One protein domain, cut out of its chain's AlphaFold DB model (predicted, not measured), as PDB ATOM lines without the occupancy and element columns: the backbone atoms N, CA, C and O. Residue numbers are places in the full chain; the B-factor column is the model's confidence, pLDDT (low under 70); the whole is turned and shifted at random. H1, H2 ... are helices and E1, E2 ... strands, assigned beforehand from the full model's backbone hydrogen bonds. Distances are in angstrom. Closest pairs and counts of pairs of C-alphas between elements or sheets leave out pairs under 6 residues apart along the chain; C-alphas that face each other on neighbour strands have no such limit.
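AT A GLANCE: This is residues 56 to 220 of the 240 residues of the protein "Putative serine/threonine kinase domain protein" of Mycobacteroides abscessus subsp. bolletii 1513 (UniProt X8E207). One twisted antiparallel sheet of seven strands forms a wall, and two helices, H1 and H3, cover one face of it over E2, E3 and E4. At the other end, a small helix H2 sits beside edge strand E7, and the long link of residues 157 to 176 loops out and folds back to reach it. The printed part has 165 residues with three named helices and seven named strands, along the chain H1 E1 E2 E3 E4 E5 E6 H2 E7 H3; the sheet's order is E1 E2 E3 E4 E5 E6 E7, and the class is mixed. It is compact, with a radius of gyration of the C-alphas of 16.0 A and spans of 46 by 39 by 30 A.

IN THESE COORDINATES: The sheet's strands are E1, residues 74 to 77; E2, 85 to 89; E3, 92 to 96; E4, 112 to 126, 34.5 A long; E5, 129 to 139, 30.1 A; E6, 148 to 156, 26.0 A; and E7, 187 to 195, 20.8 A. E4 bends by 82 degrees at residue 123, and E7 by 64 degrees at residue 190. H1 is residues 56 to 69, 19.9 A, from C-alpha 56 at (-18.497, 44.525, 4.508). H2 is residues 177 to 180, and H3 is residues 201 to 218, 25.7 A, ending with C-alpha 218 at (-13.462, 39.136, 28.035).

HOW THE PARTS SIT: E1 to E6 form a meander, each strand the antiparallel neighbour of the one before. Within hydrogen-bond range are N 76 and O 86 of the hairpin E1 and E2, 2.9 A; N 87 and O 94 of E2 and E3, 2.8 A; N 119 and O 95 of E3 and E4, 2.8 A; N 116 and O 136 of E4 and E5, 2.7 A; N 135 and O 152 of E5 and E6, 2.8 A; and N 151 and O 194 of E6 and E7, 2.8 A. H3 is on the sheet at a height of 7.8 A, over E3 and E4 and along the strands; its closest C-alphas to E4 are Ala 217 and Arg 122, 5.2 A. H1, on the same face at 8.1 A, lies over E2 and only just over E3, with 3 C-alphas. H1 and H3 touch through residues 203 to 211 of H3 alone, closest C-alphas Leu 62 and Ile 207 at 5.8 A, at a steep tilt of 50 degrees, the same way. H2 is apart from both and lies over none of the strands; its closest C-alphas to E7 are Ala 179 and Gln 188, 4.7 A. In H1 and H3 every O i to N i+4 pair is within hydrogen-bond range; H2 is too short for one.

THE WHOLE: The two C-alphas farthest apart, Ser 71 and Ile 183, are 47.4 A apart. The printed part has no cut. The long links are E3 to E4, where residues 100 to 101 pair with residues 114 to 115 of E4, and E6 to H2. The mean pLDDT of the printed part is 93.5, and no printed residue is under 70.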
ATOM      1  N   ALA A  56     -19.505  45.578   4.493       92.62
ATOM      2  CA  ALA A  56     -18.497  44.525   4.508       92.62
ATOM      3  C   ALA A  56     -17.094  45.086   4.785       92.62
ATOM      4  O   ALA A  56     -16.345  44.463   5.532       92.62
ATOM      5  N   THR A  57     -16.775  46.277   4.266       92.06
ATOM      6  CA  THR A  57     -15.498  46.961   4.516       92.06
ATOM      7  C   THR A  57     -15.316  47.313   5.994       92.06
ATOM      8  O   THR A  57     -14.288  46.976   6.577       92.06
ATOM      9  N   VAL A  58     -16.341  47.887   6.637       92.38
ATOM     10  CA  VAL A  58     -16.302  48.232   8.073       92.38
ATOM     11  C   VAL A  58     -16.105  46.979   8.938       92.38
ATOM     12  O   VAL A  58     -15.324  46.964   9.893       92.38
ATOM     13  N   VAL A  59     -16.806  45.892   8.604       94.50
ATOM     14  CA  VAL A  59     -16.706  44.623   9.344       94.50
ATOM     15  C   VAL A  59     -15.357  43.940   9.123       94.50
ATOM     16  O   VAL A  59     -14.811  43.366  10.066       94.50
ATOM     17  N   GLU A  60     -14.790  44.030   7.920       93.94
ATOM     18  CA  GLU A  60     -13.442  43.540   7.625       93.94
ATOM     19  C   GLU A  60     -12.386  44.276   8.456       93.94
ATOM     20  O   GLU A  60     -11.562  43.630   9.104       93.94
ATOM     21  N   GLN A  61     -12.468  45.605   8.557       94.25
ATOM     22  CA  GLN A  61     -11.538  46.378   9.383       94.25
ATOM     23  C   GLN A  61     -11.660  46.030  10.878       94.25
ATOM     24  O   GLN A  61     -10.650  45.876  11.576       94.25
ATOM     25  N   LEU A  62     -12.885  45.844  11.386       96.00
ATOM     26  CA  LEU A  62     -13.122  45.380  12.758       96.00
ATOM     27  C   LEU A  62     -12.505  43.993  12.995       96.00
ATOM     28  O   LEU A  62     -11.827  43.774  14.004       96.00
ATOM     29  N   ARG A  63     -12.713  43.062  12.058       96.31
ATOM     30  CA  ARG A  63     -12.149  41.708  12.090       96.31
ATOM     31  C   ARG A  63     -10.630  41.734  12.141       96.31
ATOM     32  O   ARG A  63     -10.044  41.105  13.025       96.31
ATOM     33  N   ASP A  64     -10.009  42.456  11.219       95.88
ATOM     34  CA  ASP A  64      -8.559  42.504  11.072       95.88
ATOM     35  C   ASP A  64      -7.909  43.126  12.311       95.88
ATOM     36  O   ASP A  64      -6.904  42.620  12.814       95.88
ATOM     37  N   THR A  65      -8.547  44.146  12.893       96.38
ATOM     38  CA  THR A  65      -8.075  44.771  14.135       96.38
ATOM     39  C   THR A  65      -8.131  43.800  15.324       96.38
ATOM     40  O   THR A  65      -7.192  43.748  16.126       96.38
ATOM     41  N   ILE A  66      -9.187  42.981  15.439       96.62
ATOM     42  CA  ILE A  66      -9.283  41.946  16.487       96.62
ATOM     43  C   ILE A  66      -8.247  40.848  16.262       96.62
ATOM     44  O   ILE A  66      -7.557  40.472  17.209       96.62
ATOM     45  N   ALA A  67      -8.101  40.359  15.030       96.25
ATOM     46  CA  ALA A  67      -7.127  39.325  14.692       96.25
ATOM     47  C   ALA A  67      -5.685  39.776  14.983       96.25
ATOM     48  O   ALA A  67      -4.885  38.994  15.498       96.25
ATOM     49  N   ALA A  68      -5.370  41.047  14.716       96.06
ATOM     50  CA  ALA A  68      -4.068  41.636  15.009       96.06
ATOM     51  C   ALA A  68      -3.815  41.828  16.517       96.06
ATOM     52  O   ALA A  68      -2.682  41.679  16.973       96.06
ATOM     53  N   SER A  69      -4.854  42.152  17.293       94.62
ATOM     54  CA  SER A  69      -4.715  42.535  18.709       94.62
ATOM     55  C   SER A  69      -4.917  41.380  19.695       94.62
ATOM     56  O   SER A  69      -4.417  41.434  20.818       94.62
ATOM     57  N   ALA A  70      -5.656  40.336  19.313       94.06
ATOM     58  CA  ALA A  70      -6.066  39.250  20.197       94.06
ATOM     59  C   ALA A  70      -5.893  37.884  19.517       94.06
ATOM     60  O   ALA A  70      -6.856  37.263  19.077       94.06
ATOM     61  N   SER A  71      -4.662  37.367  19.497       93.38
ATOM     62  CA  SER A  71      -4.331  36.072  18.872       93.38
ATOM     63  C   SER A  71      -5.061  34.862  19.474       93.38
ATOM     64  O   SER A  71      -5.170  33.824  18.826       93.38
ATOM     65  N   ALA A  72      -5.565  34.984  20.705       96.19
ATOM     66  CA  ALA A  72      -6.377  33.963  21.368       96.19
ATOM     67  C   ALA A  72      -7.878  34.055  21.034       96.19
ATOM     68  O   ALA A  72      -8.644  33.176  21.435       96.19
ATOM     69  N   ALA A  73      -8.322  35.112  20.348       97.06
ATOM     70  CA  ALA A  73      -9.709  35.241  19.932       97.06
ATOM     71  C   ALA A  73      -9.999  34.279  18.776       97.06
ATOM     72  O   ALA A  73      -9.218  34.146  17.835       97.06
ATOM     73  N   THR A  74     -11.155  33.626  18.823       97.31
ATOM     74  CA  THR A  74     -11.671  32.869  17.680       97.31
ATOM     75  C   THR A  74     -12.635  33.752  16.911       97.31
ATOM     76  O   THR A  74     -13.508  34.378  17.509       97.31
ATOM     77  N   ILE A  75     -12.480  33.818  15.592       96.62
ATOM     78  CA  ILE A  75     -13.367  34.585  14.721       96.62
ATOM     79  C   ILE A  75     -14.005  33.621  13.731       96.62
ATOM     80  O   ILE A  75     -13.321  32.832  13.082       96.62
ATOM     81  N   SER A  76     -15.328  33.680  13.631       94.12
ATOM     82  CA  SER A  76     -16.102  32.928  12.650       94.12
ATOM     83  C   SER A  76     -16.960  33.874  11.826       94.12
ATOM     84  O   SER A  76     -17.612  34.762  12.374       94.12
ATOM     85  N   GLU A  77     -16.988  33.635  10.523       90.94
ATOM     86  CA  GLU A  77     -17.888  34.291   9.584       90.94
ATOM     87  C   GLU A  77     -18.946  33.287   9.128       90.94
ATOM     88  O   GLU A  77     -18.736  32.067   9.113       90.94
ATOM     89  N   SER A  78     -20.137  33.765   8.796       85.94
ATOM     90  CA  SER A  78     -21.215  32.898   8.329       85.94
ATOM     91  C   SER A  78     -22.169  33.639   7.413       85.94
ATOM     92  O   SER A  78     -22.227  34.861   7.406       85.94
ATOM     93  N   ARG A  79     -22.959  32.882   6.651       83.31
ATOM     94  CA  ARG A  79     -24.139  33.412   5.960       83.31
ATOM     95  C   ARG A  79     -25.301  33.560   6.946       83.31
ATOM     96  O   ARG A  79     -25.388  32.801   7.917       83.31
ATOM     97  N   ALA A  80     -26.218  34.478   6.645       72.75
ATOM     98  CA  ALA A  80     -27.496  34.584   7.339       72.75
ATOM     99  C   ALA A  80     -28.206  33.207   7.394       72.75
ATOM    100  O   ALA A  80     -28.086  32.420   6.449       72.75
ATOM    101  N   PRO A  81     -28.916  32.870   8.488       78.88
ATOM    102  CA  PRO A  81     -29.296  33.742   9.606       78.88
ATOM    103  C   PRO A  81     -28.245  33.849  10.726       78.88
ATOM    104  O   PRO A  81     -28.511  34.470  11.750       78.88
ATOM    105  N   ARG A  82     -27.063  33.232  10.584       81.44
ATOM    106  CA  ARG A  82     -25.979  33.424  11.561       81.44
ATOM    107  C   ARG A  82     -25.359  34.820  11.406       81.44
ATOM    108  O   ARG A  82     -25.444  35.376  10.311       81.44
ATOM    109  N   PRO A  83     -24.724  35.367  12.462       82.56
ATOM    110  CA  PRO A  83     -23.999  36.631  12.369       82.56
ATOM    111  C   PRO A  83     -23.018  36.626  11.196       82.56
ATOM    112  O   PRO A  83     -22.398  35.598  10.905       82.56
ATOM    113  N   LEU A  84     -22.885  37.779  10.543       92.00
ATOM    114  CA  LEU A  84     -21.857  38.021   9.536       92.00
ATOM    115  C   LEU A  84     -20.475  37.760  10.132       92.00
ATOM    116  O   LEU A  84     -19.664  37.069   9.521       92.00
ATOM    117  N   MET A  85     -20.271  38.225  11.362       96.44
ATOM    118  CA  MET A  85     -19.062  38.009  12.139       96.44
ATOM    119  C   MET A  85     -19.425  37.673  13.585       96.44
ATOM    120  O   MET A  85     -20.297  38.303  14.183       96.44
ATOM    121  N   LEU A  86     -18.728  36.696  14.160       97.56
ATOM    122  CA  LEU A  86     -18.737  36.389  15.586       97.56
ATOM    123  C   LEU A  86     -17.294  36.198  16.055       97.56
ATOM    124  O   LEU A  86     -16.637  35.243  15.639       97.56
ATOM    125  N   ALA A  87     -16.830  37.077  16.938       97.94
ATOM    126  CA  ALA A  87     -15.571  36.941  17.657       97.94
ATOM    127  C   ALA A  87     -15.832  36.467  19.094       97.94
ATOM    128  O   ALA A  87     -16.739  36.966  19.764       97.94
ATOM    129  N   THR A  88     -15.043  35.504  19.570       98.12
ATOM    130  CA  THR A  88     -15.120  34.969  20.936       98.12
ATOM    131  C   THR A  88     -13.752  35.009  21.607       98.12
ATOM    132  O   THR A  88     -12.774  34.524  21.038       98.12
ATOM    133  N   LEU A  89     -13.686  35.546  22.827       97.81
ATOM    134  CA  LEU A  89     -12.473  35.618  23.648       97.81
ATOM    135  C   LEU A  89     -12.852  35.477  25.126       97.81
ATOM    136  O   LEU A  89     -13.680  36.245  25.606       97.81
ATOM    137  N   ALA A  90     -12.257  34.512  25.839       94.75
ATOM    138  CA  ALA A  90     -12.563  34.234  27.252       94.75
ATOM    139  C   ALA A  90     -14.084  34.189  27.541       94.75
ATOM    140  O   ALA A  90     -14.586  34.837  28.456       94.75
ATOM    141  N   ASP A  91     -14.822  33.470  26.686       92.31
ATOM    142  CA  ASP A  91     -16.286  33.323  26.685       92.31
ATOM    143  C   ASP A  91     -17.114  34.603  26.433       92.31
ATOM    144  O   ASP A  91     -18.340  34.523  26.289       92.31
ATOM    145  N   ALA A  92     -16.483  35.771  26.307       97.50
ATOM    146  CA  ALA A  92     -17.136  36.963  25.782       97.50
ATOM    147  C   ALA A  92     -17.351  36.843  24.275       97.50
ATOM    148  O   ALA A  92     -16.568  36.204  23.570       97.50
ATOM    149  N   LYS A  93     -18.410  37.480  23.779       98.12
ATOM    150  CA  LYS A  93     -18.820  37.430  22.374       98.12
ATOM    151  C   LYS A  93     -19.024  38.836  21.838       98.12
ATOM    152  O   LYS A  93     -19.766  39.604  22.441       98.12
ATOM    153  N   LEU A  94     -18.422  39.127  20.692       98.44
ATOM    154  CA  LEU A  94     -18.737  40.272  19.843       98.44
ATOM    155  C   LEU A  94     -19.366  39.728  18.560       98.44
ATOM    156  O   LEU A  94     -18.743  38.914  17.880       98.44
ATOM    157  N   ALA A  95     -20.586  40.144  18.231       98.12
ATOM    158  CA  ALA A  95     -21.277  39.675  17.033       98.12
ATOM    159  C   ALA A  95     -21.827  40.835  16.209       98.12
ATOM    160  O   ALA A  95     -22.392  41.770  16.776       98.12
ATOM    161  N   VAL A  96     -21.709  40.722  14.886       98.25
ATOM    162  CA  VAL A  96     -22.276  41.651  13.903       98.25
ATOM    163  C   VAL A  96     -23.226  40.885  12.987       98.25
ATOM    164  O   VAL A  96     -22.853  39.853  12.423       98.25
ATOM    165  N   ALA A  97     -24.464  41.352  12.853       97.69
ATOM    166  CA  ALA A  97     -25.472  40.752  11.984       97.69
ATOM    167  C   ALA A  97     -25.232  41.089  10.500       97.69
ATOM    168  O   ALA A  97     -24.491  42.007  10.154       97.69
ATOM    169  N   HIS A  98     -25.868  40.327   9.606       96.88
ATOM    170  CA  HIS A  98     -25.947  40.725   8.198       96.88
ATOM    171  C   HIS A  98     -26.873  41.933   8.058       96.88
ATOM    172  O   HIS A  98     -27.928  41.927   8.694       96.88
ATOM    173  N   PRO A  99     -26.546  42.906   7.191       97.44
ATOM    174  CA  PRO A  99     -27.511  43.904   6.769       97.44
ATOM    175  C   PRO A  99     -28.756  43.263   6.149       97.44
ATOM    176  O   PRO A  99     -28.647  42.457   5.219       97.44
ATOM    177  N   THR A 100     -29.931  43.661   6.622       96.94
ATOM    178  CA  THR A 100     -31.243  43.281   6.081       96.94
ATOM    179  C   THR A 100     -32.010  44.515   5.624       96.94
ATOM    180  O   THR A 100     -31.817  45.598   6.170       96.94
ATOM    181  N   GLU A 101     -32.889  44.366   4.631       97.00
ATOM    182  CA  GLU A 101     -33.780  45.457   4.217       97.00
ATOM    183  C   GLU A 101     -34.613  45.956   5.402       97.00
ATOM    184  O   GLU A 101     -35.150  45.159   6.176       97.00
ATOM    185  N   SER A 102     -34.728  47.277   5.540       96.75
ATOM    186  CA  SER A 102     -35.498  47.864   6.631       96.75
ATOM    187  C   SER A 102     -36.997  47.658   6.441       96.75
ATOM    188  O   SER A 102     -37.555  47.969   5.381       96.75
ATOM    189  N   GLY A 103     -37.657  47.218   7.513       94.62
ATOM    190  CA  GLY A 103     -39.115  47.119   7.600       94.62
ATOM    191  C   GLY A 103     -39.821  48.451   7.877       94.62
ATOM    192  O   GLY A 103     -41.045  48.468   8.009       94.62
ATOM    193  N   ALA A 104     -39.082  49.561   8.004       94.81
ATOM    194  CA  ALA A 104     -39.657  50.870   8.284       94.81
ATOM    195  C   ALA A 104     -40.651  51.299   7.192       94.81
ATOM    196  O   ALA A 104     -40.345  51.312   5.997       94.81
ATOM    197  N   ASN A 105     -41.849  51.688   7.626       91.81
ATOM    198  CA  ASN A 105     -42.922  52.226   6.787       91.81
ATOM    199  C   ASN A 105     -43.026  53.761   6.865       91.81
ATOM    200  O   ASN A 105     -44.003  54.344   6.396       91.81
ATOM    201  N   TRP A 106     -42.031  54.404   7.472       93.25
ATOM    202  CA  TRP A 106     -41.912  55.845   7.635       93.25
ATOM    203  C   TRP A 106     -40.667  56.354   6.901       93.25
ATOM    204  O   TRP A 106     -39.689  55.630   6.727       93.25
ATOM    205  N   THR A 107     -40.728  57.607   6.453       92.00
ATOM    206  CA  THR A 107     -39.638  58.310   5.743       92.00
ATOM    207  C   THR A 107     -39.258  59.630   6.415       92.00
ATOM    208  O   THR A 107     -38.426  60.382   5.916       92.00
ATOM    209  N   SER A 108     -39.890  59.927   7.550       92.38
ATOM    210  CA  SER A 108     -39.645  61.101   8.379       92.38
ATOM    211  C   SER A 108     -39.273  60.620   9.780       92.38
ATOM    212  O   SER A 108     -39.955  59.731  10.271       92.38
ATOM    213  N   PRO A 109     -38.259  61.202  10.443       93.88
ATOM    214  CA  PRO A 109     -37.450  62.335   9.978       93.88
ATOM    215  C   PRO A 109     -36.383  61.976   8.934       93.88
ATOM    216  O   PRO A 109     -35.732  62.865   8.404       93.88
ATOM    217  N   PHE A 110     -36.209  60.694   8.628       96.25
ATOM    218  CA  PHE A 110     -35.330  60.199   7.573       96.25
ATOM    219  C   PHE A 110     -35.844  58.851   7.056       96.25
ATOM    220  O   PHE A 110     -36.777  58.268   7.608       96.25
ATOM    221  N   THR A 111     -35.246  58.349   5.987       96.69
ATOM    222  CA  THR A 111     -35.549  57.074   5.346       96.69
ATOM    223  C   THR A 111     -34.504  56.033   5.723       96.69
ATOM    224  O   THR A 111     -33.313  56.211   5.477       96.69
ATOM    225  N   VAL A 112     -34.956  54.904   6.272       98.06
ATOM    226  CA  VAL A 112     -34.095  53.751   6.569       98.06
ATOM    227  C   VAL A 112     -34.186  52.728   5.438       98.06
ATOM    228  O   VAL A 112     -35.274  52.312   5.027       98.06
ATOM    229  N   ILE A 113     -33.030  52.330   4.913       98.19
ATOM    230  CA  ILE A 113     -32.915  51.389   3.792       98.19
ATOM    231  C   ILE A 113     -32.481  50.014   4.278       98.19
ATOM    232  O   ILE A 113     -33.066  49.007   3.877       98.19
ATOM    233  N   SER A 114     -31.453  49.974   5.123       98.44
ATOM    234  CA  SER A 114     -30.816  48.743   5.583       98.44
ATOM    235  C   SER A 114     -30.574  48.812   7.081       98.44
ATOM    236  O   SER A 114     -30.271  49.879   7.609       98.44
ATOM    237  N   GLU A 115     -30.679  47.678   7.756       98.44
ATOM    238  CA  GLU A 115     -30.478  47.557   9.195       98.44
ATOM    239  C   GLU A 115     -29.509  46.418   9.487       98.44
ATOM    240  O   GLU A 115     -29.559  45.362   8.864       98.44
ATOM    241  N   SER A 116     -28.623  46.630  10.447       98.31
ATOM    242  CA  SER A 116     -27.749  45.628  11.033       98.31
ATOM    243  C   SER A 116     -27.636  45.886  12.536       98.31
ATOM    244  O   SER A 116     -28.156  46.867  13.074       98.31
ATOM    245  N   VAL A 117     -26.978  44.971  13.233       98.38
ATOM    246  CA  VAL A 117     -26.841  44.985  14.685       98.38
ATOM    247  C   VAL A 117     -25.423  44.590  15.040       98.38
ATOM    248  O   VAL A 117     -24.897  43.614  14.506       98.38
ATOM    249  N   ILE A 118     -24.836  45.303  15.992       98.62
ATOM    250  CA  ILE A 118     -23.586  44.919  16.643       98.62
ATOM    251  C   ILE A 118     -23.839  44.715  18.137       98.62
ATOM    252  O   ILE A 118     -24.583  45.466  18.770       98.62
ATOM    253  N   THR A 119     -23.272  43.652  18.700       98.56
ATOM    254  CA  THR A 119     -23.505  43.240  20.091       98.56
ATOM    255  C   THR A 119     -22.207  42.842  20.769       98.56
ATOM    256  O   THR A 119     -21.360  42.204  20.146       98.56
ATOM    257  N   VAL A 120     -22.083  43.155  22.058       98.50
ATOM    258  CA  VAL A 120     -21.061  42.599  22.954       98.50
ATOM    259  C   VAL A 120     -21.767  42.002  24.150       98.50
ATOM    260  O   VAL A 120     -22.488  42.704  24.857       98.50
ATOM    261  N   HIS A 121     -21.513  40.723  24.410       97.62
ATOM    262  CA  HIS A 121     -22.027  40.014  25.571       97.62
ATOM    263  C   HIS A 121     -20.908  39.360  26.369       97.62
ATOM    264  O   HIS A 121     -19.945  38.812  25.827       97.62
ATOM    265  N   ARG A 122     -21.098  39.360  27.684       95.31
ATOM    266  CA  ARG A 122     -20.373  38.507  28.621       95.31
ATOM    267  C   ARG A 122     -20.901  37.075  28.539       95.31
ATOM    268  O   ARG A 122     -22.039  36.839  28.138       95.31
ATOM    269  N   ALA A 123     -20.111  36.128  29.033       90.56
ATOM    270  CA  ALA A 123     -20.558  34.749  29.221       90.56
ATOM    271  C   ALA A 123     -21.655  34.623  30.287       90.56
ATOM    272  O   ALA A 123     -22.614  33.870  30.131       90.56
ATOM    273  N   GLN A 124     -21.496  35.367  31.385       88.75
ATOM    274  CA  GLN A 124     -22.410  35.380  32.520       88.75
ATOM    275  C   GLN A 124     -22.732  36.828  32.914       88.75
ATOM    276  O   GLN A 124     -21.813  37.663  32.936       88.75
ATOM    277  N   PRO A 125     -24.004  37.135  33.238       87.88
ATOM    278  CA  PRO A 125     -24.381  38.461  33.705       87.88
ATOM    279  C   PRO A 125     -23.660  38.842  35.003       87.88
ATOM    280  O   PRO A 125     -23.532  38.021  35.910       87.88
ATOM    281  N   SER A 126     -23.254  40.104  35.127       87.00
ATOM    282  CA  SER A 126     -22.785  40.701  36.386       87.00
ATOM    283  C   SER A 126     -23.825  41.700  36.869       87.00
ATOM    284  O   SER A 126     -24.212  42.584  36.111       87.00
ATOM    285  N   TYR A 127     -24.338  41.536  38.091       87.69
ATOM    286  CA  TYR A 127     -25.432  42.364  38.632       87.69
ATOM    287  C   TYR A 127     -26.654  42.484  37.693       87.69
ATOM    288  O   TYR A 127     -27.318  43.515  37.636       87.69
ATOM    289  N   GLY A 128     -26.952  41.417  36.941       89.75
ATOM    290  CA  GLY A 128     -28.041  41.373  35.956       89.75
ATOM    291  C   GLY A 128     -27.696  41.942  34.574       89.75
ATOM    292  O   GLY A 128     -28.492  41.782  33.655       89.75
ATOM    293  N   TYR A 129     -26.511  42.527  34.395       93.56
ATOM    294  CA  TYR A 129     -26.046  43.088  33.129       93.56
ATOM    295  C   TYR A 129     -25.231  42.070  32.321       93.56
ATOM    296  O   TYR A 129     -24.199  41.564  32.772       93.56
ATOM    297  N   LEU A 130     -25.717  41.759  31.122       95.81
ATOM    298  CA  LEU A 130     -25.139  40.825  30.158       95.81
ATOM    299  C   LEU A 130     -24.245  41.533  29.133       95.81
ATOM    300  O   LEU A 130     -23.238  40.957  28.720       95.81
ATOM    301  N   GLY A 131     -24.584  42.759  28.730       97.12
ATOM    302  CA  GLY A 131     -23.788  43.530  27.778       97.12
ATOM    303  C   GLY A 131     -24.586  44.600  27.044       97.12
ATOM    304  O   GLY A 131     -25.513  45.171  27.602       97.12
ATOM    305  N   ARG A 132     -24.227  44.880  25.791       97.50
ATOM    306  CA  ARG A 132     -24.812  45.980  25.009       97.50
ATOM    307  C   ARG A 132     -24.995  45.629  23.548       97.50
ATOM    308  O   ARG A 132     -24.294  44.766  23.013       97.50
ATOM    309  N   SER A 133     -25.922  46.324  22.903       98.38
ATOM    310  CA  SER A 133     -26.135  46.220  21.462       98.38
ATOM    311  C   SER A 133     -26.540  47.555  20.864       98.38
ATOM    312  O   SER A 133     -27.311  48.286  21.479       98.38
ATOM    313  N   HIS A 134     -26.024  47.867  19.679       98.62
ATOM    314  CA  HIS A 134     -26.392  49.064  18.925       98.62
ATOM    315  C   HIS A 134     -26.997  48.657  17.580       98.62
ATOM    316  O   HIS A 134     -26.607  47.649  16.979       98.62
ATOM    317  N   SER A 135     -27.952  49.458  17.123       98.56
ATOM    318  CA  SER A 135     -28.453  49.431  15.757       98.56
ATOM    319  C   SER A 135     -27.449  50.111  14.837       98.56
ATOM    320  O   SER A 135     -26.917  51.175  15.152       98.56
ATOM    321  N   LEU A 136     -27.218  49.499  13.685       98.56
ATOM    322  CA  LEU A 136     -26.468  50.079  12.583       98.56
ATOM    323  C   LEU A 136     -27.457  50.246  11.439       98.56
ATOM    324  O   LEU A 136     -27.989  49.251  10.952       98.56
ATOM    325  N   TRP A 137     -27.762  51.473  11.042       98.56
ATOM    326  CA  TRP A 137     -28.762  51.754  10.016       98.56
ATOM    327  C   TRP A 137     -28.132  52.472   8.833       98.56
ATOM    328  O   TRP A 137     -27.420  53.454   9.010       98.56
ATOM    329  N   TYR A 138     -28.425  51.997   7.625       98.50
ATOM    330  CA  TYR A 138     -28.121  52.715   6.395       98.50
ATOM    331  C   TYR A 138     -29.305  53.617   6.052       98.50
ATOM    332  O   TYR A 138     -30.364  53.130   5.634       98.50
ATOM    333  N   CYS A 139     -29.156  54.917   6.287       98.12
ATOM    334  CA  CYS A 139     -30.227  55.909   6.174       98.12
ATOM    335  C   CYS A 139     -29.685  57.280   5.756       98.12
ATOM    336  O   CYS A 139     -28.477  57.467   5.663       98.12
ATOM    337  N   ASP A 140     -30.568  58.240   5.489       97.50
ATOM    338  CA  ASP A 140     -30.236  59.631   5.148       97.50
ATOM    339  C   ASP A 140     -30.443  60.573   6.354       97.50
ATOM    340  O   ASP A 140     -31.103  61.615   6.285       97.50
ATOM    341  N   ALA A 141     -29.932  60.157   7.519       97.19
ATOM    342  CA  ALA A 141     -30.255  60.791   8.795       97.19
ATOM    343  C   ALA A 141     -29.660  62.188   8.987       97.19
ATOM    344  O   ALA A 141     -30.273  63.000   9.677       97.19
ATOM    345  N   HIS A 142     -28.482  62.493   8.437       96.19
ATOM    346  CA  HIS A 142     -27.870  63.823   8.584       96.19
ATOM    347  C   HIS A 142     -28.226  64.778   7.444       96.19
ATOM    348  O   HIS A 142     -28.362  65.974   7.682       96.19
ATOM    349  N   GLU A 143     -28.413  64.265   6.229       95.56
ATOM    350  CA  GLU A 143     -28.733  65.053   5.036       95.56
ATOM    351  C   GLU A 143     -29.672  64.258   4.128       95.56
ATOM    352  O   GLU A 143     -29.419  63.089   3.844       95.56
ATOM    353  N   GLU A 144     -30.765  64.888   3.689       95.69
ATOM    354  CA  GLU A 144     -31.783  64.233   2.866       95.69
ATOM    355  C   GLU A 144     -31.187  63.716   1.550       95.69
ATOM    356  O   GLU A 144     -30.518  64.442   0.817       95.69
ATOM    357  N   GLY A 145     -31.423  62.435   1.258       94.31
ATOM    358  CA  GLY A 145     -30.880  61.764   0.075       94.31
ATOM    359  C   GLY A 145     -29.402  61.355   0.160       94.31
ATOM    360  O   GLY A 145     -28.942  60.624  -0.722       94.31
ATOM    361  N   ARG A 146     -28.659  61.744   1.211       95.50
ATOM    362  CA  ARG A 146     -27.279  61.289   1.450       95.50
ATOM    363  C   ARG A 146     -27.271  60.085   2.388       95.50
ATOM    364  O   ARG A 146     -27.285  60.227   3.609       95.50
ATOM    365  N   PHE A 147     -27.226  58.892   1.806       97.06
ATOM    366  CA  PHE A 147     -27.234  57.652   2.576       97.06
ATOM    367  C   PHE A 147     -25.841  57.267   3.078       97.06
ATOM    368  O   PHE A 147     -24.889  57.227   2.300       97.06
ATOM    369  N   ALA A 148     -25.753  56.935   4.363       97.44
ATOM    370  CA  ALA A 148     -24.551  56.422   5.012       97.44
ATOM    371  C   ALA A 148     -24.930  55.438   6.127       97.44
ATOM    372  O   ALA A 148     -26.105  55.316   6.482       97.44
ATOM    373  N   TRP A 149     -23.939  54.729   6.669       98.25
ATOM    374  CA  TRP A 149     -24.126  53.917   7.868       98.25
ATOM    375  C   TRP A 149     -24.083  54.799   9.109       98.25
ATOM    376  O   TRP A 149     -23.148  55.570   9.297       98.25
ATOM    377  N   TYR A 150     -25.077  54.644   9.975       98.44
ATOM    378  CA  TYR A 150     -25.154  55.319  11.260       98.44
ATOM    379  C   TYR A 150     -25.274  54.299  12.376       98.44
ATOM    380  O   TYR A 150     -26.078  53.369  12.312       98.44
ATOM    381  N   GLU A 151     -24.508  54.509  13.429       98.38
ATOM    382  CA  GLU A 151     -24.699  53.847  14.702       98.38
ATOM    383  C   GLU A 151     -25.715  54.615  15.540       98.38
ATOM    384  O   GLU A 151     -25.699  55.845  15.592       98.38
ATOM    385  N   MET A 152     -26.578  53.881  16.233       98.19
ATOM    386  CA  MET A 152     -27.428  54.399  17.297       98.19
ATOM    387  C   MET A 152     -27.865  53.272  18.222       98.19
ATOM    388  O   MET A 152     -27.733  52.090  17.918       98.19
ATOM    389  N   ALA A 153     -28.418  53.625  19.370       97.75
ATOM    390  CA  ALA A 153     -28.899  52.655  20.331       97.75
ATOM    391  C   ALA A 153     -30.035  53.257  21.138       97.75
ATOM    392  O   ALA A 153     -30.182  54.479  21.223       97.75
ATOM    393  N   PHE A 154     -30.824  52.386  21.744       96.00
ATOM    394  CA  PHE A 154     -32.062  52.738  22.407       96.00
ATOM    395  C   PHE A 154     -32.010  52.368  23.884       96.00
ATOM    396  O   PHE A 154     -31.255  51.500  24.327       96.00
ATOM    397  N   MET A 155     -32.845  53.060  24.639       93.75
ATOM    398  CA  MET A 155     -33.144  52.782  26.032       93.75
ATOM    399  C   MET A 155     -34.643  52.796  26.246       93.75
ATOM    400  O   MET A 155     -35.404  53.386  25.469       93.75
ATOM    401  N   ARG A 156     -35.056  52.184  27.355       88.50
ATOM    402  CA  ARG A 156     -36.415  52.365  27.844       88.50
ATOM    403  C   ARG A 156     -36.495  53.686  28.588       88.50
ATOM    404  O   ARG A 156     -35.557  54.080  29.276       88.50
ATOM    405  N   SER A 157     -37.644  54.338  28.494       81.44
ATOM    406  CA  SER A 157     -37.949  55.504  29.316       81.44
ATOM    407  C   SER A 157     -37.701  55.188  30.802       81.44
ATOM    408  O   SER A 157     -38.164  54.136  31.263       81.44
ATOM    409  N   PRO A 158     -37.053  56.089  31.574       76.81
ATOM    410  CA  PRO A 158     -36.781  55.899  33.004       76.81
ATOM    411  C   PRO A 158     -38.026  55.618  33.857       76.81
ATOM    412  O   PRO A 158     -37.924  55.084  34.959       76.81
ATOM    413  N   PHE A 159     -39.209  55.974  33.351       78.31
ATOM    414  CA  PHE A 159     -40.496  55.732  34.004       78.31
ATOM    415  C   PHE A 159     -41.033  54.310  33.784       78.31
ATOM    416  O   PHE A 159     -42.081  53.953  34.324       78.31
ATOM    417  N   THR A 160     -40.339  53.489  32.995       80.62
ATOM    418  CA  THR A 160     -40.773  52.136  32.656       80.62
ATOM    419  C   THR A 160     -40.151  51.114  33.613       80.62
ATOM    420  O   THR A 160     -38.928  51.068  33.733       80.62
ATOM    421  N   PRO A 161     -40.946  50.252  34.276       77.69
ATOM    422  CA  PRO A 161     -40.406  49.240  35.178       77.69
ATOM    423  C   PRO A 161     -39.526  48.208  34.464       77.69
ATOM    424  O   PRO A 161     -39.829  47.773  33.349       77.69
ATOM    425  N   GLY A 162     -38.502  47.740  35.180       77.25
ATOM    426  CA  GLY A 162     -37.584  46.693  34.737       77.25
ATOM    427  C   GLY A 162     -36.348  47.248  34.034       77.25
ATOM    428  O   GLY A 162     -36.444  48.154  33.211       77.25
ATOM    429  N   ARG A 163     -35.186  46.676  34.359       76.69
ATOM    430  CA  ARG A 163     -33.922  46.971  33.681       76.69
ATOM    431  C   ARG A 163     -33.615  45.857  32.683       76.69
ATOM    432  O   ARG A 163     -33.618  44.694  33.098       76.69
ATOM    433  N   PRO A 164     -33.392  46.173  31.397       86.00
ATOM    434  CA  PRO A 164     -32.876  45.201  30.446       86.00
ATOM    435  C   PRO A 164     -31.549  44.621  30.942       86.00
ATOM    436  O   PRO A 164     -30.766  45.301  31.598       86.00
ATOM    437  N   ASN A 165     -31.272  43.364  30.606       91.25
ATOM    438  CA  ASN A 165     -29.935  42.804  30.807       91.25
ATOM    439  C   ASN A 165     -28.956  43.245  29.703       91.25
ATOM    440  O   ASN A 165     -27.756  43.032  29.842       91.25
ATOM    441  N   VAL A 166     -29.450  43.864  28.629       94.75
ATOM    442  CA  VAL A 166     -28.651  44.462  27.560       94.75
ATOM    443  C   VAL A 166     -29.003  45.944  27.467       94.75
ATOM    444  O   VAL A 166     -30.138  46.271  27.125       94.75
ATOM    445  N   GLU A 167     -28.059  46.827  27.791       94.06
ATOM    446  CA  GLU A 167     -28.273  48.280  27.780       94.06
ATOM    447  C   GLU A 167     -26.982  49.048  27.400       94.06
ATOM    448  O   GLU A 167     -25.916  48.787  27.965       94.06
ATOM    449  N   PRO A 168     -27.043  49.995  26.445       96.06
ATOM    450  CA  PRO A 168     -28.170  50.251  25.550       96.06
ATOM    451  C   PRO A 168     -28.462  49.047  24.642       96.06
ATOM    452  O   PRO A 168     -27.665  48.102  24.546       96.06
ATOM    453  N   TYR A 169     -29.636  49.058  24.013       96.25
ATOM    454  CA  TYR A 169     -30.081  47.987  23.126       96.25
ATOM    455  C   TYR A 169     -30.341  48.467  21.699       96.25
ATOM    456  O   TYR A 169     -30.759  49.598  21.461       96.25
ATOM    457  N   HIS A 170     -30.119  47.574  20.742       97.62
ATOM    458  CA  HIS A 170     -30.540  47.758  19.361       97.62
ATOM    459  C   HIS A 170     -32.060  47.625  19.255       97.62
ATOM    460  O   HIS A 170     -32.688  46.869  19.997       97.62
ATOM    461  N   ALA A 171     -32.645  48.315  18.291       96.62
ATOM    462  CA  ALA A 171     -34.036  48.138  17.922       96.62
ATOM    463  C   ALA A 171     -34.215  48.270  16.408       96.62
ATOM    464  O   ALA A 171     -33.421  48.927  15.732       96.62
ATOM    465  N   GLU A 172     -35.264  47.635  15.897       97.00
ATOM    466  CA  GLU A 172     -35.661  47.715  14.493       97.00
ATOM    467  C   GLU A 172     -36.353  49.050  14.210       97.00
ATOM    468  O   GLU A 172     -37.214  49.488  14.982       97.00
ATOM    469  N   ALA A 173     -36.045  49.669  13.073       96.75
ATOM    470  CA  ALA A 173     -36.569  50.974  12.680       96.75
ATOM    471  C   ALA A 173     -38.102  51.004  12.630       96.75
ATOM    472  O   ALA A 173     -38.728  51.986  13.035       96.75
ATOM    473  N   ALA A 174     -38.730  49.901  12.213       95.50
ATOM    474  CA  ALA A 174     -40.186  49.753  12.205       95.50
ATOM    475  C   ALA A 174     -40.827  49.903  13.600       95.50
ATOM    476  O   ALA A 174     -41.984  50.309  13.699       95.50
ATOM    477  N   SER A 175     -40.082  49.606  14.668       94.00
ATOM    478  CA  SER A 175     -40.594  49.541  16.040       94.00
ATOM    479  C   SER A 175     -40.322  50.796  16.874       94.00
ATOM    480  O   SER A 175     -40.903  50.941  17.947       94.00
ATOM    481  N   VAL A 176     -39.444  51.698  16.419       94.00
ATOM    482  CA  VAL A 176     -38.922  52.808  17.247       94.00
ATOM    483  C   VAL A 176     -38.981  54.179  16.578       94.00
ATOM    484  O   VAL A 176     -38.268  55.095  16.975       94.00
ATOM    485  N   HIS A 177     -39.870  54.359  15.597       94.19
ATOM    486  CA  HIS A 177     -40.102  55.657  14.947       94.19
ATOM    487  C   HIS A 177     -40.329  56.793  15.962       94.19
ATOM    488  O   HIS A 177     -39.803  57.895  15.818       94.19
ATOM    489  N   SER A 178     -41.069  56.513  17.034       91.94
ATOM    490  CA  SER A 178     -41.382  57.480  18.084       91.94
ATOM    491  C   SER A 178     -40.173  58.017  18.846       91.94
ATOM    492  O   SER A 178     -40.251  59.135  19.350       91.94
ATOM    493  N   ALA A 179     -39.047  57.294  18.875       92.50
ATOM    494  CA  ALA A 179     -37.811  57.759  19.504       92.50
ATOM    495  C   ALA A 179     -37.221  59.006  18.814       92.50
ATOM    496  O   ALA A 179     -36.392  59.698  19.405       92.50
ATOM    497  N   PHE A 180     -37.661  59.305  17.585       92.38
ATOM    498  CA  PHE A 180     -37.229  60.465  16.802       92.38
ATOM    499  C   PHE A 180     -38.265  61.598  16.755       92.38
ATOM    500  O   PHE A 180     -38.022  62.637  16.137       92.38
ATOM    501  N   LEU A 181     -39.422  61.411  17.391       89.25
ATOM    502  CA  LEU A 181     -40.508  62.386  17.426       89.25
ATOM    503  C   LEU A 181     -40.471  63.186  18.739       89.25
ATOM    504  O   LEU A 181     -39.998  62.684  19.757       89.25
ATOM    505  N   PRO A 182     -41.003  64.423  18.770       83.88
ATOM    506  CA  PRO A 182     -41.064  65.241  19.983       83.88
ATOM    507  C   PRO A 182     -42.194  64.780  20.927       83.88
ATOM    508  O   PRO A 182     -43.036  65.577  21.340       83.88
ATOM    509  N   ILE A 183     -42.247  63.484  21.244       83.94
ATOM    510  CA  ILE A 183     -43.256  62.864  22.108       83.94
ATOM    511  C   ILE A 183     -42.587  62.067  23.229       83.94
ATOM    512  O   ILE A 183     -41.473  61.572  23.088       83.94
ATOM    513  N   MET A 184     -43.280  61.930  24.359       77.25
ATOM    514  CA  MET A 184     -42.860  61.000  25.406       77.25
ATOM    515  C   MET A 184     -43.321  59.591  25.031       77.25
ATOM    516  O   MET A 184     -44.519  59.318  25.063       77.25
ATOM    517  N   ASP A 185     -42.380  58.706  24.712       84.44
ATOM    518  CA  ASP A 185     -42.643  57.287  24.465       84.44
ATOM    519  C   ASP A 185     -41.721  56.392  25.318       84.44
ATOM    520  O   ASP A 185     -40.805  56.856  26.005       84.44
ATOM    521  N   VAL A 186     -42.000  55.091  25.303       84.94
ATOM    522  CA  VAL A 186     -41.253  54.016  25.951       84.94
ATOM    523  C   VAL A 186     -39.854  53.879  25.357       84.94
ATOM    524  O   VAL A 186     -38.944  53.513  26.096       84.94
ATOM    525  N   TYR A 187     -39.668  54.188  24.072       88.94
ATOM    526  CA  TYR A 187     -38.373  54.146  23.391       88.94
ATOM    527  C   TYR A 187     -37.743  55.533  23.322       88.94
ATOM    528  O   TYR A 187     -38.375  56.493  22.887       88.94
ATOM    529  N   GLN A 188     -36.481  55.626  23.726       91.88
ATOM    530  CA  GLN A 188     -35.670  56.837  23.606       91.88
ATOM    531  C   GLN A 188     -34.293  56.476  23.060       91.88
ATOM    532  O   GLN A 188     -33.823  55.354  23.262       91.88
ATOM    533  N   LEU A 189     -33.631  57.418  22.391       94.69
ATOM    534  CA  LEU A 189     -32.233  57.241  22.012       94.69
ATOM    535  C   LEU A 189     -31.351  57.241  23.263       94.69
ATOM    536  O   LEU A 189     -31.418  58.151  24.089       94.69
ATOM    537  N   ALA A 190     -30.508  56.222  23.360       95.50
ATOM    538  CA  ALA A 190     -29.444  56.078  24.344       95.50
ATOM    539  C   ALA A 190     -28.077  56.496  23.796       95.50
ATOM    540  O   ALA A 190     -27.211  56.939  24.549       95.50
ATOM    541  N   TRP A 191     -27.903  56.334  22.483       96.69
ATOM    542  CA  TRP A 191     -26.709  56.684  21.729       96.69
ATOM    543  C   TRP A 191     -27.113  57.601  20.566       96.69
ATOM    544  O   TRP A 191     -28.189  57.393  19.996       96.69
ATOM    545  N   PRO A 192     -26.315  58.632  20.237       96.69
ATOM    546  CA  PRO A 192     -26.600  59.556  19.146       96.69
ATOM    547  C   PRO A 192     -26.712  58.827  17.810       96.69
ATOM    548  O   PRO A 192     -26.168  57.744  17.644       96.69
ATOM    549  N   VAL A 193     -27.366  59.460  16.837       97.38
ATOM    550  CA  VAL A 193     -27.290  59.044  15.431       97.38
ATOM    551  C   VAL A 193     -25.933  59.492  14.889       97.38
ATOM    552  O   VAL A 193     -25.764  60.638  14.468       97.38
ATOM    553  N   GLN A 194     -24.942  58.613  15.000       97.12
ATOM    554  CA  GLN A 194     -23.544  58.899  14.693       97.12
ATOM    555  C   GLN A 194     -23.146  58.224  13.385       97.12
ATOM    556  O   GLN A 194     -23.280  57.012  13.257       97.12
ATOM    557  N   GLU A 195     -22.665  59.003  12.420       97.12
ATOM    558  CA  GLU A 195     -22.177  58.463  11.150       97.12
ATOM    559  C   GLU A 195     -20.930  57.593  11.362       97.12
ATOM    560  O   GLU A 195     -20.095  57.884  12.223       97.12
ATOM    561  N   ILE A 196     -20.838  56.517  10.585       96.56
ATOM    562  CA  ILE A 196     -19.653  55.679  10.420       96.56
ATOM    563  C   ILE A 196     -19.111  55.992   9.026       96.56
ATOM    564  O   ILE A 196     -19.493  55.349   8.044       96.56
ATOM    565  N   ASP A 197     -18.269  57.016   8.942       90.69
ATOM    566  CA  ASP A 197     -17.627  57.435   7.701       90.69
ATOM    567  C   ASP A 197     -16.263  56.729   7.564       90.69
ATOM    568  O   ASP A 197     -15.378  56.926   8.402       90.69
ATOM    569  N   PRO A 198     -16.069  55.893   6.523       81.12
ATOM    570  CA  PRO A 198     -14.803  55.198   6.297       81.12
ATOM    571  C   PRO A 198     -13.654  56.119   5.854       81.12
ATOM    572  O   PRO A 198     -12.510  55.681   5.721       81.12
ATOM    573  N   PHE A 199     -13.939  57.389   5.566       80.06
ATOM    574  CA  PHE A 199     -12.951  58.367   5.114       80.06
ATOM    575  C   PHE A 199     -12.484  59.317   6.223       80.06
ATOM    576  O   PHE A 199     -11.661  60.196   5.948       80.06
ATOM    577  N   ASP A 200     -12.957  59.147   7.461       87.38
ATOM    578  CA  ASP A 200     -12.579  59.992   8.593       87.38
ATOM    579  C   ASP A 200     -12.289  59.205   9.894       87.38
ATOM    580  O   ASP A 200     -12.152  57.980   9.925       87.38
ATOM    581  N   GLU A 201     -12.110  59.931  11.001       85.31
ATOM    582  CA  GLU A 201     -11.780  59.346  12.306       85.31
ATOM    583  C   GLU A 201     -12.957  58.595  12.958       85.31
ATOM    584  O   GLU A 201     -12.751  57.853  13.924       85.31
ATOM    585  N   SER A 202     -14.185  58.763  12.458       88.25
ATOM    586  CA  SER A 202     -15.395  58.181  13.044       88.25
ATOM    587  C   SER A 202     -15.418  56.656  12.932       88.25
ATOM    588  O   SER A 202     -15.734  55.999  13.929       88.25
ATOM    589  N   GLU A 203     -15.003  56.073  11.799       89.38
ATOM    590  CA  GLU A 203     -14.889  54.616  11.648       89.38
ATOM    591  C   GLU A 203     -13.876  54.047  12.647       89.38
ATOM    592  O   GLU A 203     -14.163  53.097  13.383       89.38
ATOM    593  N   THR A 204     -12.697  54.668  12.738       91.62
ATOM    594  CA  THR A 204     -11.653  54.215  13.666       91.62
ATOM    595  C   THR A 204     -12.125  54.330  15.119       91.62
ATOM    596  O   THR A 204     -11.903  53.416  15.919       91.62
ATOM    597  N   ALA A 205     -12.832  55.410  15.470       94.25
ATOM    598  CA  ALA A 205     -13.418  55.594  16.795       94.25
ATOM    599  C   ALA A 205     -14.514  54.557  17.101       94.25
ATOM    600  O   ALA A 205     -14.569  54.038  18.221       94.25
ATOM    601  N   PHE A 206     -15.357  54.221  16.120       96.94
ATOM    602  CA  PHE A 206     -16.359  53.158  16.220       96.94
ATOM    603  C   PHE A 206     -15.700  51.805  16.521       96.94
ATOM    604  O   PHE A 206     -16.033  51.158  17.519       96.94
ATOM    605  N   ILE A 207     -14.704  51.411  15.723       96.31
ATOM    606  CA  ILE A 207     -13.990  50.135  15.873       96.31
ATOM    607  C   ILE A 207     -13.272  50.062  17.222       96.31
ATOM    608  O   ILE A 207     -13.444  49.094  17.968       96.31
ATOM    609  N   ALA A 208     -12.510  51.099  17.580       96.31
ATOM    610  CA  ALA A 208     -11.766  51.145  18.836       96.31
ATOM    611  C   ALA A 208     -12.688  51.007  20.057       96.31
ATOM    612  O   ALA A 208     -12.360  50.305  21.022       96.31
ATOM    613  N   ARG A 209     -13.871  51.630  20.011       96.81
ATOM    614  CA  ARG A 209     -14.856  51.559  21.092       96.81
ATOM    615  C   ARG A 209     -15.451  50.158  21.240       96.81
ATOM    616  O   ARG A 209     -15.482  49.631  22.354       96.81
ATOM    617  N   TRP A 210     -15.847  49.518  20.140       98.19
ATOM    618  CA  TRP A 210     -16.377  48.150  20.173       98.19
ATOM    619  C   TRP A 210     -15.340  47.118  20.621       98.19
ATOM    620  O   TRP A 210     -15.659  46.230  21.415       98.19
ATOM    621  N   ILE A 211     -14.082  47.277  20.203       97.94
ATOM    622  CA  ILE A 211     -12.968  46.447  20.682       97.94
ATOM    623  C   ILE A 211     -12.731  46.657  22.178       97.94
ATOM    624  O   ILE A 211     -12.524  45.684  22.904       97.94
ATOM    625  N   SER A 212     -12.823  47.895  22.663       97.88
ATOM    626  CA  SER A 212     -12.671  48.198  24.092       97.88
ATOM    627  C   SER A 212     -13.752  47.517  24.935       97.88
ATOM    628  O   SER A 212     -13.444  46.906  25.960       97.88
ATOM    629  N   TRP A 213     -15.013  47.540  24.491       98.00
ATOM    630  CA  TRP A 213     -16.092  46.814  25.172       98.00
ATOM    631  C   TRP A 213     -15.918  45.300  25.097       98.00
ATOM    632  O   TRP A 213     -16.148  44.612  26.091       98.00
ATOM    633  N   PHE A 214     -15.481  44.773  23.954       98.44
ATOM    634  CA  PHE A 214     -15.204  43.348  23.809       98.44
ATOM    635  C   PHE A 214     -14.073  42.887  24.743       98.44
ATOM    636  O   PHE A 214     -14.221  41.881  25.437       98.44
ATOM    637  N   ALA A 215     -12.990  43.662  24.845       98.00
ATOM    638  CA  ALA A 215     -11.892  43.404  25.772       98.00
ATOM    639  C   ALA A 215     -12.356  43.452  27.237       98.00
ATOM    640  O   ALA A 215     -12.049  42.546  28.011       98.00
ATOM    641  N   ALA A 216     -13.155  44.458  27.614       97.44
ATOM    642  CA  ALA A 216     -13.734  44.545  28.955       97.44
ATOM    643  C   ALA A 216     -14.658  43.354  29.261       97.44
ATOM    644  O   ALA A 216     -14.654  42.825  30.373       97.44
ATOM    645  N   ALA A 217     -15.432  42.886  28.277       97.56
ATOM    646  CA  ALA A 217     -16.290  41.716  28.433       97.56
ATOM    647  C   ALA A 217     -15.464  40.446  28.669       97.56
ATOM    648  O   ALA A 217     -15.776  39.689  29.589       97.56
ATOM    649  N   ALA A 218     -14.392  40.256  27.894       96.94
ATOM    650  CA  ALA A 218     -13.462  39.136  28.035       96.94
ATOM    651  C   ALA A 218     -12.715  39.162  29.380       96.94
ATOM    652  O   ALA A 218     -12.484  38.119  29.985       96.94
ATOM    653  N   ALA A 219     -12.387  40.353  29.888       95.94
ATOM    654  CA  ALA A 219     -11.770  40.544  31.201       95.94
ATOM    655  C   ALA A 219     -12.768  40.448  32.375       95.94
ATOM    656  O   ALA A 219     -12.369  40.510  33.537       95.94
ATOM    657  N   GLY A 220     -14.072  40.332  32.100       94.38
ATOM    658  CA  GLY A 220     -15.122  40.341  33.121       94.38
ATOM    659  C   GLY A 220     -15.381  41.713  33.760       94.38
ATOM    660  O   GLY A 220     -16.189  41.800  34.689       94.38
TER     661      GLY A 220